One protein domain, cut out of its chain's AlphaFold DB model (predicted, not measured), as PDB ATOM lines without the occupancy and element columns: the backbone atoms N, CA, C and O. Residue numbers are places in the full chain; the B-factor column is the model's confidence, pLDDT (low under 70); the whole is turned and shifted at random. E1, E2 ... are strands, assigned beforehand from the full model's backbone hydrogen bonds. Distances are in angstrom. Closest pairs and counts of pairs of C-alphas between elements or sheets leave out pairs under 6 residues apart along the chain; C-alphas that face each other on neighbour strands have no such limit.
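What this domain is: This is residues 589 to 698 of the 732 residues of an uncharacterized protein of Nocardioides daphniae (UniProt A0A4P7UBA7). The chain is wound in stacked turns, a short three-walled solenoid: one wall is the row E1, E4, E7, E9 and E10, a second wall holds E2 and E5 across from it, and E3, E6 and E8 form a third wall that closes one end of the turns. E1, E2 and E3 lie in one turn, E4, E5 and E6 in the next, and E7 and E8 in the one after; the turn from E9 to E10 runs through residues 672 to 690 with no named element. The printed part has 110 residues with no named helix and ten named strands, E1 to E10 in that order; its sheets, E1 E4 E7 E9 E10, E3 E6 E8 and E2 E5, are all parallel. The class is all strand, though under half of the residues, 45 of 110, are in named elements. The whole is compact and rounded, with a radius of gyration of the C-alphas of 13.0 A and spans of 38 by 28 by 24 A.

How they stand to each other: E1, residues 590 to 593, is an edge strand of the largest sheet and the parallel neighbour of E4, residues 613 to 619, at 7 degrees; N 592 and O 616 are 2.8 A apart, within hydrogen-bond range. E4 is also the parallel neighbour of E7, residues 639 to 644, at 5 degrees, with N 617 and O 641 2.8 A apart. E7 and E9, residues 667 to 671, are parallel at 2 degrees, with N 670 and O 642 2.8 A apart. E9 and the other edge strand, E10, residues 691 to 695, are parallel at 12 degrees, with N 669 and O 693 2.8 A apart. From edge to edge the strands' lines turn by 11 degrees. E2, residues 599 to 602, and E5, residues 629 to 632, are parallel neighbours at 6 degrees, with N 601 and O 630 2.7 A apart. Residues 629 to 630 of E5 also pair, parallel, with residues 653 to 654. E2 and E4 are apart, as are E5 and E7. In the third sheet E6, residues 635 to 637, is the inner strand between E3, residues 605 to 608, and E8, residues 659 to 661. N 606 and O 635 are 2.8 A apart, as are N 636 and O 659. Residues 659 to 660 of E8 also pair, parallel, with residues 683 to 684. E5 runs on into E6 across a break of 2 residues, at 94 degrees. The closest C-alphas of E3 and E4 are those of Ala 608 and Ala 614, 4.8 A apart; E6 and E7 meet only through their link.

Where its parts are: E1 begins at C-alpha 590, at (0.833, 41.540, 13.530), and measures 10.1 A from first to last C-alpha. E2 measures 10.0 A and E3 10.5 A. E4, the longest strand by residues, begins at C-alpha 613, at (7.243, 37.929, 17.343), and measures 16.6 A. E5 measures 9.6 A, E6 6.9 A, E7 16.6 A, E8 6.9 A and E9 12.7 A. E10 measures 12.5 A and ends at C-alpha 695, at (18.757, 31.885, 5.201).

The domain as a whole: The two C-alphas farthest apart are those of Thr 624 and Asp 686, at 38.3 A. The printed part has no cut. The links E7 to E8, 14 residues, and E9 to E10, 19 residues, are long. The mean pLDDT of the printed part is 81.8; it is under 70 at residues 620 to 625, 646 to 649, 674 to 678 and 696 to 698.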
ATOM      1  N   GLY A 589       0.925  39.735  18.129       90.94
ATOM      2  CA  GLY A 589       1.546  40.627  17.152       90.94
ATOM      3  C   GLY A 589       0.676  40.896  15.925       90.94
ATOM      4  O   GLY A 589      -0.537  40.652  15.910       90.94
ATOM      5  N   LEU A 590       1.338  41.401  14.889       93.75
ATOM      6  CA  LEU A 590       0.833  41.540  13.530       93.75
ATOM      7  C   LEU A 590       1.276  40.327  12.702       93.75
ATOM      8  O   LEU A 590       2.471  40.105  12.517       93.75
ATOM      9  N   ASP A 591       0.318  39.552  12.207       90.94
ATOM     10  CA  ASP A 591       0.534  38.340  11.413       90.94
ATOM     11  C   ASP A 591      -0.055  38.548  10.013       90.94
ATOM     12  O   ASP A 591      -1.267  38.712   9.855       90.94
ATOM     13  N   VAL A 592       0.817  38.609   9.006       88.00
ATOM     14  CA  VAL A 592       0.468  38.971   7.631       88.00
ATOM     15  C   VAL A 592       0.884  37.872   6.669       88.00
ATOM     16  O   VAL A 592       2.066  37.556   6.521       88.00
ATOM     17  N   THR A 593      -0.083  37.366   5.915       86.81
ATOM     18  CA  THR A 593       0.151  36.675   4.649       86.81
ATOM     19  C   THR A 593      -0.017  37.686   3.525       86.81
ATOM     20  O   THR A 593      -1.105  38.218   3.327       86.81
ATOM     21  N   VAL A 594       1.053  37.970   2.792       80.75
ATOM     22  CA  VAL A 594       1.041  38.935   1.685       80.75
ATOM     23  C   VAL A 594       0.524  38.243   0.425       80.75
ATOM     24  O   VAL A 594       1.105  37.245  -0.017       80.75
ATOM     25  N   GLY A 595      -0.571  38.769  -0.125       80.12
ATOM     26  CA  GLY A 595      -1.143  38.365  -1.409       80.12
ATOM     27  C   GLY A 595      -0.600  39.219  -2.554       80.12
ATOM     28  O   GLY A 595       0.572  39.595  -2.556       80.12
ATOM     29  N   SER A 596      -1.456  39.549  -3.522       76.06
ATOM     30  CA  SER A 596      -1.113  40.433  -4.648       76.06
ATOM     31  C   SER A 596      -1.001  41.910  -4.263       76.06
ATOM     32  O   SER A 596      -0.448  42.694  -5.030       76.06
ATOM     33  N   ALA A 597      -1.506  42.289  -3.088       79.62
ATOM     34  CA  ALA A 597      -1.522  43.662  -2.612       79.62
ATOM     35  C   ALA A 597      -0.348  43.994  -1.679       79.62
ATOM     36  O   ALA A 597       0.202  43.123  -1.000       79.62
ATOM     37  N   ASP A 598       0.010  45.278  -1.637       83.88
ATOM     38  CA  ASP A 598       1.145  45.777  -0.862       83.88
ATOM     39  C   ASP A 598       0.868  45.791   0.650       83.88
ATOM     40  O   ASP A 598      -0.243  46.090   1.110       83.88
ATOM     41  N   LEU A 599       1.933  45.536   1.416       89.69
ATOM     42  CA  LEU A 599       2.005  45.692   2.867       89.69
ATOM     43  C   LEU A 599       2.901  46.883   3.214       89.69
ATOM     44  O   LEU A 599       4.066  46.928   2.810       89.69
ATOM     45  N   ARG A 600       2.410  47.786   4.065       95.06
ATOM     46  CA  ARG A 600       3.210  48.865   4.648       95.06
ATOM     47  C   ARG A 600       3.035  48.946   6.161       95.06
ATOM     48  O   ARG A 600       1.938  49.150   6.653       95.06
ATOM     49  N   VAL A 601       4.136  48.870   6.895       96.50
ATOM     50  CA  VAL A 601       4.215  49.139   8.330       96.50
ATOM     51  C   VAL A 601       5.353  50.125   8.553       96.50
ATOM     52  O   VAL A 601       6.521  49.779   8.358       96.50
ATOM     53  N   SER A 602       5.046  51.373   8.895       97.19
ATOM     54  CA  SER A 602       6.088  52.392   9.042       97.19
ATOM     55  C   SER A 602       5.852  53.368  10.179       97.19
ATOM     56  O   SER A 602       4.710  53.731  10.430       97.19
ATOM     57  N   GLY A 603       6.926  53.811  10.837       96.88
ATOM     58  CA  GLY A 603       6.837  54.801  11.921       96.88
ATOM     59  C   GLY A 603       6.046  54.313  13.138       96.88
ATOM     60  O   GLY A 603       5.615  55.119  13.951       96.88
ATOM     61  N   SER A 604       5.788  53.007  13.239       97.81
ATOM     62  CA  SER A 604       4.819  52.438  14.174       97.81
ATOM     63  C   SER A 604       5.501  51.671  15.307       97.81
ATOM     64  O   SER A 604       6.580  51.102  15.132       97.81
ATOM     65  N   ALA A 605       4.847  51.609  16.462       96.88
ATOM     66  CA  ALA A 605       5.261  50.796  17.597       96.88
ATOM     67  C   ALA A 605       4.389  49.535  17.682       96.88
ATOM     68  O   ALA A 605       3.170  49.629  17.822       96.88
ATOM     69  N   VAL A 606       4.986  48.343  17.600       96.00
ATOM     70  CA  VAL A 606       4.254  47.063  17.627       96.00
ATOM     71  C   VAL A 606       4.806  46.156  18.719       96.00
ATOM     72  O   VAL A 606       5.990  45.823  18.726       96.00
ATOM     73  N   SER A 607       3.946  45.704  19.626       93.38
ATOM     74  CA  SER A 607       4.311  44.792  20.707       93.38
ATOM     75  C   SER A 607       3.493  43.499  20.682       93.38
ATOM     76  O   SER A 607       2.285  43.484  20.420       93.38
ATOM     77  N   ALA A 608       4.180  42.390  20.965       89.75
ATOM     78  CA  ALA A 608       3.594  41.064  21.114       89.75
ATOM     79  C   ALA A 608       4.010  40.442  22.449       89.75
ATOM     80  O   ALA A 608       5.163  40.056  22.638       89.75
ATOM     81  N   VAL A 609       3.051  40.293  23.362       82.25
ATOM     82  CA  VAL A 609       3.346  39.896  24.749       82.25
ATOM     83  C   VAL A 609       3.648  38.393  24.896       82.25
ATOM     84  O   VAL A 609       4.442  38.027  25.755       82.25
ATOM     85  N   ASN A 610       3.089  37.513  24.046       74.19
ATOM     86  CA  ASN A 610       3.190  36.051  24.246       74.19
ATOM     87  C   ASN A 610       3.868  35.253  23.117       74.19
ATOM     88  O   ASN A 610       4.468  34.217  23.392       74.19
ATOM     89  N   ARG A 611       3.775  35.664  21.842       71.56
ATOM     90  CA  ARG A 611       4.362  34.896  20.714       71.56
ATOM     91  C   ARG A 611       5.851  35.170  20.470       71.56
ATOM     92  O   ARG A 611       6.462  34.498  19.641       71.56
ATOM     93  N   GLY A 612       6.427  36.174  21.137       80.75
ATOM     94  CA  GLY A 612       7.822  36.587  20.946       80.75
ATOM     95  C   GLY A 612       8.145  37.151  19.554       80.75
ATOM     96  O   GLY A 612       9.313  37.404  19.274       80.75
ATOM     97  N   THR A 613       7.141  37.344  18.690       89.38
ATOM     98  CA  THR A 613       7.243  37.929  17.343       89.38
ATOM     99  C   THR A 613       6.240  39.073  17.252       89.38
ATOM    100  O   THR A 613       5.044  38.832  17.390       89.38
ATOM    101  N   ALA A 614       6.727  40.299  17.068       91.88
ATOM    102  CA  ALA A 614       5.910  41.504  16.950       91.88
ATOM    103  C   ALA A 614       5.261  41.607  15.567       91.88
ATOM    104  O   ALA A 614       4.078  41.911  15.461       91.88
ATOM    105  N   ILE A 615       6.033  41.323  14.516       93.88
ATOM    106  CA  ILE A 615       5.566  41.335  13.130       93.88
ATOM    107  C   ILE A 615       6.032  40.047  12.456       93.88
ATOM    108  O   ILE A 615       7.231  39.767  12.408       93.88
ATOM    109  N   ALA A 616       5.087  39.286  11.918       91.44
ATOM    110  CA  ALA A 616       5.328  38.142  11.058       91.44
ATOM    111  C   ALA A 616       4.774  38.434   9.663       91.44
ATOM    112  O   ALA A 616       3.594  38.721   9.501       91.44
ATOM    113  N   VAL A 617       5.637  38.352   8.655       88.94
ATOM    114  CA  VAL A 617       5.273  38.524   7.249       88.94
ATOM    115  C   VAL A 617       5.601  37.242   6.505       88.94
ATOM    116  O   VAL A 617       6.741  36.778   6.521       88.94
ATOM    117  N   SER A 618       4.616  36.673   5.823       85.81
ATOM    118  CA  SER A 618       4.780  35.479   5.005       85.81
ATOM    119  C   SER A 618       4.319  35.723   3.568       85.81
ATOM    120  O   SER A 618       3.275  36.316   3.316       85.81
ATOM    121  N   ARG A 619       5.110  35.258   2.601       78.81
ATOM    122  CA  ARG A 619       4.776  35.208   1.170       78.81
ATOM    123  C   ARG A 619       4.644  33.743   0.761       78.81
ATOM    124  O   ARG A 619       5.634  33.094   0.417       78.81
ATOM    125  N   GLY A 620       3.424  33.218   0.878       61.44
ATOM    126  CA  GLY A 620       3.096  31.807   0.634       61.44
ATOM    127  C   GLY A 620       2.651  31.474  -0.795       61.44
ATOM    128  O   GLY A 620       2.624  30.301  -1.159       61.44
ATOM    129  N   TYR A 621       2.321  32.475  -1.618       56.75
ATOM    130  CA  TYR A 621       1.773  32.243  -2.956       56.75
ATOM    131  C   TYR A 621       2.838  31.779  -3.960       56.75
ATOM    132  O   TYR A 621       3.885  32.409  -4.133       56.75
ATOM    133  N   THR A 622       2.532  30.688  -4.664       51.34
ATOM    134  CA  THR A 622       3.222  30.282  -5.893       51.34
ATOM    135  C   THR A 622       2.579  31.044  -7.057       51.34
ATOM    136  O   THR A 622       1.524  30.673  -7.555       51.34
ATOM    137  N   GLY A 623       3.161  32.182  -7.434       55.94
ATOM    138  CA  GLY A 623       2.627  33.070  -8.476       55.94
ATOM    139  C   GLY A 623       3.508  34.305  -8.687       55.94
ATOM    140  O   GLY A 623       4.389  34.586  -7.874       55.94
ATOM    141  N   THR A 624       3.330  35.039  -9.785       56.25
ATOM    142  CA  THR A 624       4.093  36.274 -10.072       56.25
ATOM    143  C   THR A 624       3.557  37.501  -9.339       56.25
ATOM    144  O   THR A 624       4.314  38.445  -9.113       56.25
ATOM    145  N   ASP A 625       2.292  37.454  -8.922       64.56
ATOM    146  CA  ASP A 625       1.537  38.604  -8.431       64.56
ATOM    147  C   ASP A 625       1.579  38.631  -6.900       64.56
ATOM    148  O   ASP A 625       0.667  38.166  -6.221       64.56
ATOM    149  N   VAL A 626       2.695  39.115  -6.358       72.50
ATOM    150  CA  VAL A 626       2.864  39.370  -4.919       72.50
ATOM    151  C   VAL A 626       3.147  40.854  -4.732       72.50
ATOM    152  O   VAL A 626       3.948  41.397  -5.491       72.50
ATOM    153  N   GLY A 627       2.525  41.491  -3.742       77.56
ATOM    154  CA  GLY A 627       2.729  42.912  -3.447       77.56
ATOM    155  C   GLY A 627       4.066  43.216  -2.766       77.56
ATOM    156  O   GLY A 627       4.716  42.338  -2.178       77.56
ATOM    157  N   ASP A 628       4.486  44.475  -2.836       84.69
ATOM    158  CA  ASP A 628       5.657  45.000  -2.138       84.69
ATOM    159  C   ASP A 628       5.457  44.967  -0.615       84.69
ATOM    160  O   ASP A 628       4.350  45.072  -0.090       84.69
ATOM    161  N   VAL A 629       6.557  44.784   0.115       88.31
ATOM    162  CA  VAL A 629       6.572  44.783   1.581       88.31
ATOM    163  C   VAL A 629       7.460  45.919   2.051       88.31
ATOM    164  O   VAL A 629       8.642  45.958   1.721       88.31
ATOM    165  N   VAL A 630       6.910  46.807   2.870       91.75
ATOM    166  CA  VAL A 630       7.656  47.855   3.566       91.75
ATOM    167  C   VAL A 630       7.399  47.707   5.058       91.75
ATOM    168  O   VAL A 630       6.279  47.892   5.514       91.75
ATOM    169  N   VAL A 631       8.429  47.388   5.829       93.56
ATOM    170  CA  VAL A 631       8.438  47.410   7.292       93.56
ATOM    171  C   VAL A 631       9.609  48.292   7.698       93.56
ATOM    172  O   VAL A 631      10.748  47.831   7.699       93.56
ATOM    173  N   SER A 632       9.371  49.574   7.978       94.06
ATOM    174  CA  SER A 632      10.469  50.522   8.193       94.06
ATOM    175  C   SER A 632      10.263  51.548   9.297       94.06
ATOM    176  O   SER A 632       9.192  52.134   9.387       94.06
ATOM    177  N   ASN A 633      11.332  51.895  10.017       96.25
ATOM    178  CA  ASN A 633      11.302  52.907  11.084       96.25
ATOM    179  C   ASN A 633      10.317  52.541  12.210       96.25
ATOM    180  O   ASN A 633       9.585  53.404  12.679       96.25
ATOM    181  N   ASN A 634      10.245  51.263  12.588       97.19
ATOM    182  CA  ASN A 634       9.335  50.795  13.635       97.19
ATOM    183  C   ASN A 634      10.076  50.467  14.932       97.19
ATOM    184  O   ASN A 634      11.231  50.031  14.903       97.19
ATOM    185  N   GLU A 635       9.368  50.589  16.049       96.75
ATOM    186  CA  GLU A 635       9.789  50.100  17.363       96.75
ATOM    187  C   GLU A 635       9.026  48.814  17.691       96.75
ATOM    188  O   GLU A 635       7.798  48.789  17.723       96.75
ATOM    189  N   LEU A 636       9.738  47.712  17.895       95.69
ATOM    190  CA  LEU A 636       9.160  46.378  17.996       95.69
ATOM    191  C   LEU A 636       9.513  45.745  19.340       95.69
ATOM    192  O   LEU A 636      10.687  45.562  19.653       95.69
ATOM    193  N   VAL A 637       8.503  45.353  20.116       94.25
ATOM    194  CA  VAL A 637       8.686  44.514  21.313       94.25
ATOM    195  C   VAL A 637       8.285  43.088  20.949       94.25
ATOM    196  O   VAL A 637       7.100  42.757  20.859       94.25
ATOM    197  N   GLY A 638       9.287  42.253  20.688       91.69
ATOM    198  CA  GLY A 638       9.156  40.975  19.989       91.69
ATOM    199  C   GLY A 638       9.852  40.997  18.623       91.69
ATOM    200  O   GLY A 638      10.128  42.046  18.052       91.69
ATOM    201  N   GLY A 639      10.177  39.817  18.098       91.00
ATOM    202  CA  GLY A 639      10.978  39.674  16.882       91.00
ATOM    203  C   GLY A 639      10.268  40.137  15.608       91.00
ATOM    204  O   GLY A 639       9.040  40.142  15.529       91.00
ATOM    205  N   LEU A 640      11.056  40.462  14.588       92.19
ATOM    206  CA  LEU A 640      10.603  40.640  13.214       92.19
ATOM    207  C   LEU A 640      10.893  39.364  12.420       92.19
ATOM    208  O   LEU A 640      12.047  38.948  12.267       92.19
ATOM    209  N   TYR A 641       9.832  38.754  11.911       89.75
ATOM    210  CA  TYR A 641       9.872  37.547  11.108       89.75
ATOM    211  C   TYR A 641       9.438  37.849   9.674       89.75
ATOM    212  O   TYR A 641       8.352  38.379   9.454       89.75
ATOM    213  N   TYR A 642      10.259  37.481   8.695       87.81
ATOM    214  CA  TYR A 642       9.893  37.530   7.281       87.81
ATOM    215  C   TYR A 642      10.238  36.207   6.599       87.81
ATOM    216  O   TYR A 642      11.361  35.707   6.700       87.81
ATOM    217  N   TYR A 643       9.267  35.657   5.879       84.25
ATOM    218  CA  TYR A 643       9.388  34.428   5.111       84.25
ATOM    219  C   TYR A 643       8.884  34.630   3.683       84.25
ATOM    220  O   TYR A 643       7.759  35.073   3.465       84.25
ATOM    221  N   SER A 644       9.686  34.233   2.700       78.31
ATOM    222  CA  SER A 644       9.318  34.197   1.290       78.31
ATOM    223  C   SER A 644       9.795  32.905   0.635       78.31
ATOM    224  O   SER A 644      10.997  32.649   0.511       78.31
ATOM    225  N   ALA A 645       8.835  32.102   0.172       71.88
ATOM    226  CA  ALA A 645       9.085  30.893  -0.613       71.88
ATOM    227  C   ALA A 645       9.074  31.141  -2.132       71.88
ATOM    228  O   ALA A 645       9.317  30.204  -2.903       71.88
ATOM    229  N   ASN A 646       8.765  32.369  -2.554       68.38
ATOM    230  CA  ASN A 646       8.483  32.720  -3.939       68.38
ATOM    231  C   ASN A 646       9.770  33.090  -4.695       68.38
ATOM    232  O   ASN A 646      10.443  34.069  -4.376       68.38
ATOM    233  N   GLU A 647      10.114  32.290  -5.706       67.44
ATOM    234  CA  GLU A 647      11.319  32.471  -6.534       67.44
ATOM    235  C   GLU A 647      11.069  33.365  -7.760       67.44
ATOM    236  O   GLU A 647      12.012  33.905  -8.343       67.44
ATOM    237  N   THR A 648       9.803  33.532  -8.149       67.62
ATOM    238  CA  THR A 648       9.381  34.174  -9.401       67.62
ATOM    239  C   THR A 648       8.964  35.634  -9.234       67.62
ATOM    240  O   THR A 648       8.941  36.368 -10.217       67.62
ATOM    241  N   SER A 649       8.662  36.078  -8.012       69.44
ATOM    242  CA  SER A 649       8.173  37.435  -7.749       69.44
ATOM    243  C   SER A 649       9.234  38.526  -7.986       69.44
ATOM    244  O   SER A 649      10.408  38.414  -7.597       69.44
ATOM    245  N   ALA A 650       8.803  39.624  -8.618       70.56
ATOM    246  CA  ALA A 650       9.581  40.855  -8.751       70.56
ATOM    247  C   ALA A 650       9.527  41.733  -7.486       70.56
ATOM    248  O   ALA A 650      10.457  42.521  -7.274       70.56
ATOM    249  N   ALA A 651       8.528  41.523  -6.623       72.25
ATOM    250  CA  ALA A 651       8.248  42.329  -5.442       72.25
ATOM    251  C   ALA A 651       9.450  42.471  -4.508       72.25
ATOM    252  O   ALA A 651      10.271  41.562  -4.321       72.25
ATOM    253  N   THR A 652       9.557  43.648  -3.922       76.25
ATOM    254  CA  THR A 652      10.611  44.062  -3.008       76.25
ATOM    255  C   THR A 652      10.167  43.887  -1.559       76.25
ATOM    256  O   THR A 652       8.978  43.806  -1.258       76.25
ATOM    257  N   ALA A 653      11.135  43.740  -0.658       81.81
ATOM    258  CA  ALA A 653      10.913  43.755   0.782       81.81
ATOM    259  C   ALA A 653      11.909  44.741   1.407       81.81
ATOM    260  O   ALA A 653      13.107  44.458   1.419       81.81
ATOM    261  N   ASP A 654      11.423  45.897   1.857       87.12
ATOM    262  CA  ASP A 654      12.161  46.940   2.579       87.12
ATOM    263  C   ASP A 654      11.922  46.796   4.083       87.12
ATOM    264  O   ASP A 654      10.841  47.095   4.565       87.12
ATOM    265  N   LEU A 655      12.918  46.294   4.816       87.19
ATOM    266  CA  LEU A 655      12.839  45.918   6.236       87.19
ATOM    267  C   LEU A 655      13.779  46.774   7.116       87.19
ATOM    268  O   LEU A 655      14.362  46.291   8.096       87.19
ATOM    269  N   ARG A 656      13.998  48.034   6.731       88.31
ATOM    270  CA  ARG A 656      15.043  48.913   7.284       88.31
ATOM    271  C   ARG A 656      14.658  49.670   8.557       88.31
ATOM    272  O   ARG A 656      13.499  49.977   8.791       88.31
ATOM    273  N   ASN A 657      15.660  50.094   9.321       91.62
ATOM    274  CA  ASN A 657      15.513  51.001  10.466       91.62
ATOM    275  C   ASN A 657      14.521  50.514  11.540       91.62
ATOM    276  O   ASN A 657      13.874  51.327  12.190       91.62
ATOM    277  N   ASN A 658      14.364  49.201  11.716       92.75
ATOM    278  CA  ASN A 658      13.508  48.659  12.772       92.75
ATOM    279  C   ASN A 658      14.330  48.430  14.041       92.75
ATOM    280  O   ASN A 658      15.413  47.843  13.977       92.75
ATOM    281  N   GLN A 659      13.811  48.864  15.183       94.31
ATOM    282  CA  GLN A 659      14.417  48.652  16.492       94.31
ATOM    283  C   GLN A 659      13.653  47.544  17.214       94.31
ATOM    284  O   GLN A 659      12.463  47.692  17.460       94.31
ATOM    285  N   VAL A 660      14.307  46.425  17.526       93.06
ATOM    286  CA  VAL A 660      13.670  45.269  18.182       93.06
ATOM    287  C   VAL A 660      14.149  45.121  19.625       93.06
ATOM    288  O   VAL A 660      15.347  45.103  19.878       93.06
ATOM    289  N   SER A 661      13.246  44.914  20.577       92.50
ATOM    290  CA  SER A 661      13.577  44.597  21.971       92.50
ATOM    291  C   SER A 661      12.816  43.368  22.482       92.50
ATOM    292  O   SER A 661      11.805  42.956  21.908       92.50
ATOM    293  N   GLY A 662      13.327  42.729  23.542       87.75
ATOM    294  CA  GLY A 662      12.620  41.666  24.275       87.75
ATOM    295  C   GLY A 662      12.350  40.372  23.492       87.75
ATOM    296  O   GLY A 662      11.486  39.584  23.872       87.75
ATOM    297  N   ALA A 663      13.060  40.138  22.385       86.88
ATOM    298  CA  ALA A 663      12.853  38.988  21.508       86.88
ATOM    299  C   ALA A 663      13.931  37.914  21.705       86.88
ATOM    300  O   ALA A 663      15.123  38.208  21.679       86.88
ATOM    301  N   ALA A 664      13.545  36.635  21.775       85.69
ATOM    302  CA  ALA A 664      14.531  35.550  21.795       85.69
ATOM    303  C   ALA A 664      15.395  35.547  20.519       85.69
ATOM    304  O   ALA A 664      16.611  35.389  20.593       85.69
ATOM    305  N   ARG A 665      14.764  35.752  19.354       86.94
ATOM    306  CA  ARG A 665      15.415  35.912  18.047       86.94
ATOM    307  C   ARG A 665      14.891  37.193  17.392       86.94
ATOM    308  O   ARG A 665      13.767  37.175  16.892       86.94
ATOM    309  N   PRO A 666      15.662  38.293  17.405       85.19
ATOM    310  CA  PRO A 666      15.139  39.612  17.058       85.19
ATOM    311  C   PRO A 666      14.815  39.753  15.571       85.19
ATOM    312  O   PRO A 666      13.810  40.360  15.225       85.19
ATOM    313  N   PHE A 667      15.617  39.145  14.696       87.94
ATOM    314  CA  PHE A 667      15.410  39.191  13.252       87.94
ATOM    315  C   PHE A 667      15.534  37.793  12.656       87.94
ATOM    316  O   PHE A 667      16.589  37.164  12.765       87.94
ATOM    317  N   GLN A 668      14.461  37.311  12.032       87.06
ATOM    318  CA  GLN A 668      14.398  36.008  11.375       87.06
ATOM    319  C   GLN A 668      13.912  36.182   9.947       87.06
ATOM    320  O   GLN A 668      12.755  36.515   9.706       87.06
ATOM    321  N   PHE A 669      14.808  35.944   9.003       84.44
ATOM    322  CA  PHE A 669      14.574  36.238   7.612       84.44
ATOM    323  C   PHE A 669      14.902  35.043   6.722       84.44
ATOM    324  O   PHE A 669      16.048  34.599   6.605       84.44
ATOM    325  N   TRP A 670      13.874  34.548   6.050       79.25
ATOM    326  CA  TRP A 670      13.969  33.471   5.083       79.25
ATOM    327  C   TRP A 670      13.496  33.973   3.736       79.25
ATOM    328  O   TRP A 670      12.312  34.213   3.540       79.25
ATOM    329  N   ASP A 671      14.428  34.134   2.805       75.19
ATOM    330  CA  ASP A 671      14.111  34.587   1.458       75.19
ATOM    331  C   ASP A 671      14.892  33.765   0.442       75.19
ATOM    332  O   ASP A 671      16.126  33.715   0.466       75.19
ATOM    333  N   LYS A 672      14.178  33.129  -0.487       71.75
ATOM    334  CA  LYS A 672      14.819  32.426  -1.597       71.75
ATOM    335  C   LYS A 672      15.557  33.370  -2.553       71.75
ATOM    336  O   LYS A 672      16.520  32.933  -3.181       71.75
ATOM    337  N   LYS A 673      15.174  34.650  -2.631       70.81
ATOM    338  CA  LYS A 673      15.810  35.688  -3.460       70.81
ATOM    339  C   LYS A 673      16.251  36.870  -2.599       70.81
ATOM    340  O   LYS A 673      15.775  37.990  -2.762       70.81
ATOM    341  N   LEU A 674      17.187  36.607  -1.687       61.31
ATOM    342  CA  LEU A 674      17.664  37.594  -0.720       61.31
ATOM    343  C   LEU A 674      18.135  38.897  -1.396       61.31
ATOM    344  O   LEU A 674      19.009  38.867  -2.266       61.31
ATOM    345  N   ARG A 675      17.588  40.041  -0.962       67.44
ATOM    346  CA  ARG A 675      17.979  41.395  -1.405       67.44
ATOM    347  C   ARG A 675      18.545  42.193  -0.213       67.44
ATOM    348  O   ARG A 675      17.810  42.947   0.416       67.44
ATOM    349  N   PRO A 676      19.843  42.042   0.119       56.66
ATOM    350  CA  PRO A 676      20.429  42.580   1.355       56.66
ATOM    351  C   PRO A 676      20.371  44.109   1.498       56.66
ATOM    352  O   PRO A 676      20.429  44.624   2.611       56.66
ATOM    353  N   THR A 677      20.280  44.848   0.388       59.81
ATOM    354  CA  THR A 677      20.268  46.322   0.375       59.81
ATOM    355  C   THR A 677      19.053  46.928   1.066       59.81
ATOM    356  O   THR A 677      19.066  48.111   1.382       59.81
ATOM    357  N   SER A 678      18.017  46.133   1.307       67.06
ATOM    358  CA  SER A 678      16.748  46.609   1.843       67.06
ATOM    359  C   SER A 678      16.646  46.451   3.374       67.06
ATOM    360  O   SER A 678      15.569  46.589   3.935       67.06
ATOM    361  N   TRP A 679      17.720  46.010   4.050       71.88
ATOM    362  CA  TRP A 679      17.699  45.518   5.445       71.88
ATOM    363  C   TRP A 679      18.645  46.331   6.352       71.88
ATOM    364  O   TRP A 679      19.248  45.817   7.293       71.88
ATOM    365  N   THR A 680      18.856  47.603   6.021       79.06
ATOM    366  CA  THR A 680      19.854  48.473   6.661       79.06
ATOM    367  C   THR A 680      19.306  49.199   7.888       79.06
ATOM    368  O   THR A 680      18.109  49.437   7.978       79.06
ATOM    369  N   GLY A 681      20.178  49.609   8.811       83.50
ATOM    370  CA  GLY A 681      19.824  50.521   9.911       83.50
ATOM    371  C   GLY A 681      18.967  49.924  11.034       83.50
ATOM    372  O   GLY A 681      18.643  50.634  11.978       83.50
ATOM    373  N   SER A 682      18.621  48.637  10.961       87.94
ATOM    374  CA  SER A 682      17.895  47.934  12.023       87.94
ATOM    375  C   SER A 682      18.821  47.549  13.184       87.94
ATOM    376  O   SER A 682      19.984  47.193  12.975       87.94
ATOM    377  N   SER A 683      18.304  47.602  14.409       88.25
ATOM    378  CA  SER A 683      19.038  47.328  15.650       88.25
ATOM    379  C   SER A 683      18.201  46.472  16.599       88.25
ATOM    380  O   SER A 683      16.997  46.301  16.402       88.25
ATOM    381  N   PHE A 684      18.836  45.894  17.618       90.31
ATOM    382  CA  PHE A 684      18.110  45.184  18.662       90.31
ATOM    383  C   PHE A 684      18.757  45.321  20.044       90.31
ATOM    384  O   PHE A 684      19.977  45.466  20.148       90.31
ATOM    385  N   THR A 685      17.944  45.220  21.094       88.88
ATOM    386  CA  THR A 685      18.354  45.160  22.507       88.88
ATOM    387  C   THR A 685      17.683  43.977  23.211       88.88
ATOM    388  O   THR A 685      16.704  43.420  22.716       88.88
ATOM    389  N   ASP A 686      18.234  43.546  24.348       85.12
ATOM    390  CA  ASP A 686      17.625  42.536  25.235       85.12
ATOM    391  C   ASP A 686      17.237  41.211  24.550       85.12
ATOM    392  O   ASP A 686      16.236  40.574  24.884       85.12
ATOM    393  N   ALA A 687      18.042  40.784  23.573       82.88
ATOM    394  CA  ALA A 687      17.822  39.548  22.834       82.88
ATOM    395  C   ALA A 687      18.530  38.351  23.486       82.88
ATOM    396  O   ALA A 687      19.739  38.394  23.720       82.88
ATOM    397  N   THR A 688      17.806  37.243  23.704       84.88
ATOM    398  CA  THR A 688      18.394  35.991  24.230       84.88
ATOM    399  C   THR A 688      19.441  35.419  23.278       84.88
ATOM    400  O   THR A 688      20.484  34.932  23.712       84.88
ATOM    401  N   TYR A 689      19.176  35.500  21.973       83.44
ATOM    402  CA  TYR A 689      20.106  35.104  20.926       83.44
ATOM    403  C   TYR A 689      20.360  36.290  19.978       83.44
ATOM    404  O   TYR A 689      19.639  36.464  18.990       83.44
ATOM    405  N   PRO A 690      21.366  37.134  20.284       81.75
ATOM    406  CA  PRO A 690      21.596  38.417  19.621       81.75
ATOM    407  C   PRO A 690      22.233  38.242  18.235       81.75
ATOM    408  O   PRO A 690      23.432  38.458  18.043       81.75
ATOM    409  N   ALA A 691      21.428  37.836  17.254       76.81
ATOM    410  CA  ALA A 691      21.867  37.639  15.879       76.81
ATOM    411  C   ALA A 691      20.772  37.981  14.860       76.81
ATOM    412  O   ALA A 691      19.576  37.844  15.121       76.81
ATOM    413  N   PHE A 692      21.216  38.349  13.657       79.12
ATOM    414  CA  PHE A 692      20.381  38.321  12.460       79.12
ATOM    415  C   PHE A 692      20.378  36.898  11.900       79.12
ATOM    416  O   PHE A 692      21.422  36.402  11.467       79.12
ATOM    417  N   TYR A 693      19.217  36.243  11.913       79.81
ATOM    418  CA  TYR A 693      19.037  34.909  11.349       79.81
ATOM    419  C   TYR A 693      18.597  35.040   9.905       79.81
ATOM    420  O   TYR A 693      17.467  35.430   9.633       79.81
ATOM    421  N   VAL A 694      19.494  34.712   8.983       75.12
ATOM    422  CA  VAL A 694      19.239  34.845   7.551       75.12
ATOM    423  C   VAL A 694      19.487  33.506   6.876       75.12
ATOM    424  O   VAL A 694      20.573  32.941   7.029       75.12
ATOM    425  N   ALA A 695      18.516  33.001   6.113       71.44
ATOM    426  CA  ALA A 695      18.757  31.885   5.201       71.44
ATOM    427  C   ALA A 695      18.235  32.176   3.792       71.44
ATOM    428  O   ALA A 695      17.125  32.676   3.605       71.44
ATOM    429  N   ALA A 696      19.066  31.820   2.815       64.00
ATOM    430  CA  ALA A 696      18.775  31.872   1.392       64.00
ATOM    431  C   ALA A 696      19.133  30.531   0.753       64.00
ATOM    432  O   ALA A 696      20.169  29.940   1.072       64.00
ATOM    433  N   ASN A 697      18.316  30.071  -0.194       57.66
ATOM    434  CA  ASN A 697      18.669  28.933  -1.033       57.66
ATOM    435  C   ASN A 697      19.663  29.381  -2.112       57.66
ATOM    436  O   ASN A 697      19.280  29.762  -3.212       57.66
ATOM    437  N   TRP A 698      20.957  29.283  -1.822       44.09
ATOM    438  CA  TRP A 698      21.964  29.116  -2.868       44.09
ATOM    439  C   TRP A 698      22.283  27.633  -2.975       44.09
ATOM    440  O   TRP A 698      23.127  27.159  -2.226       44.09
TER     441      TRP A 698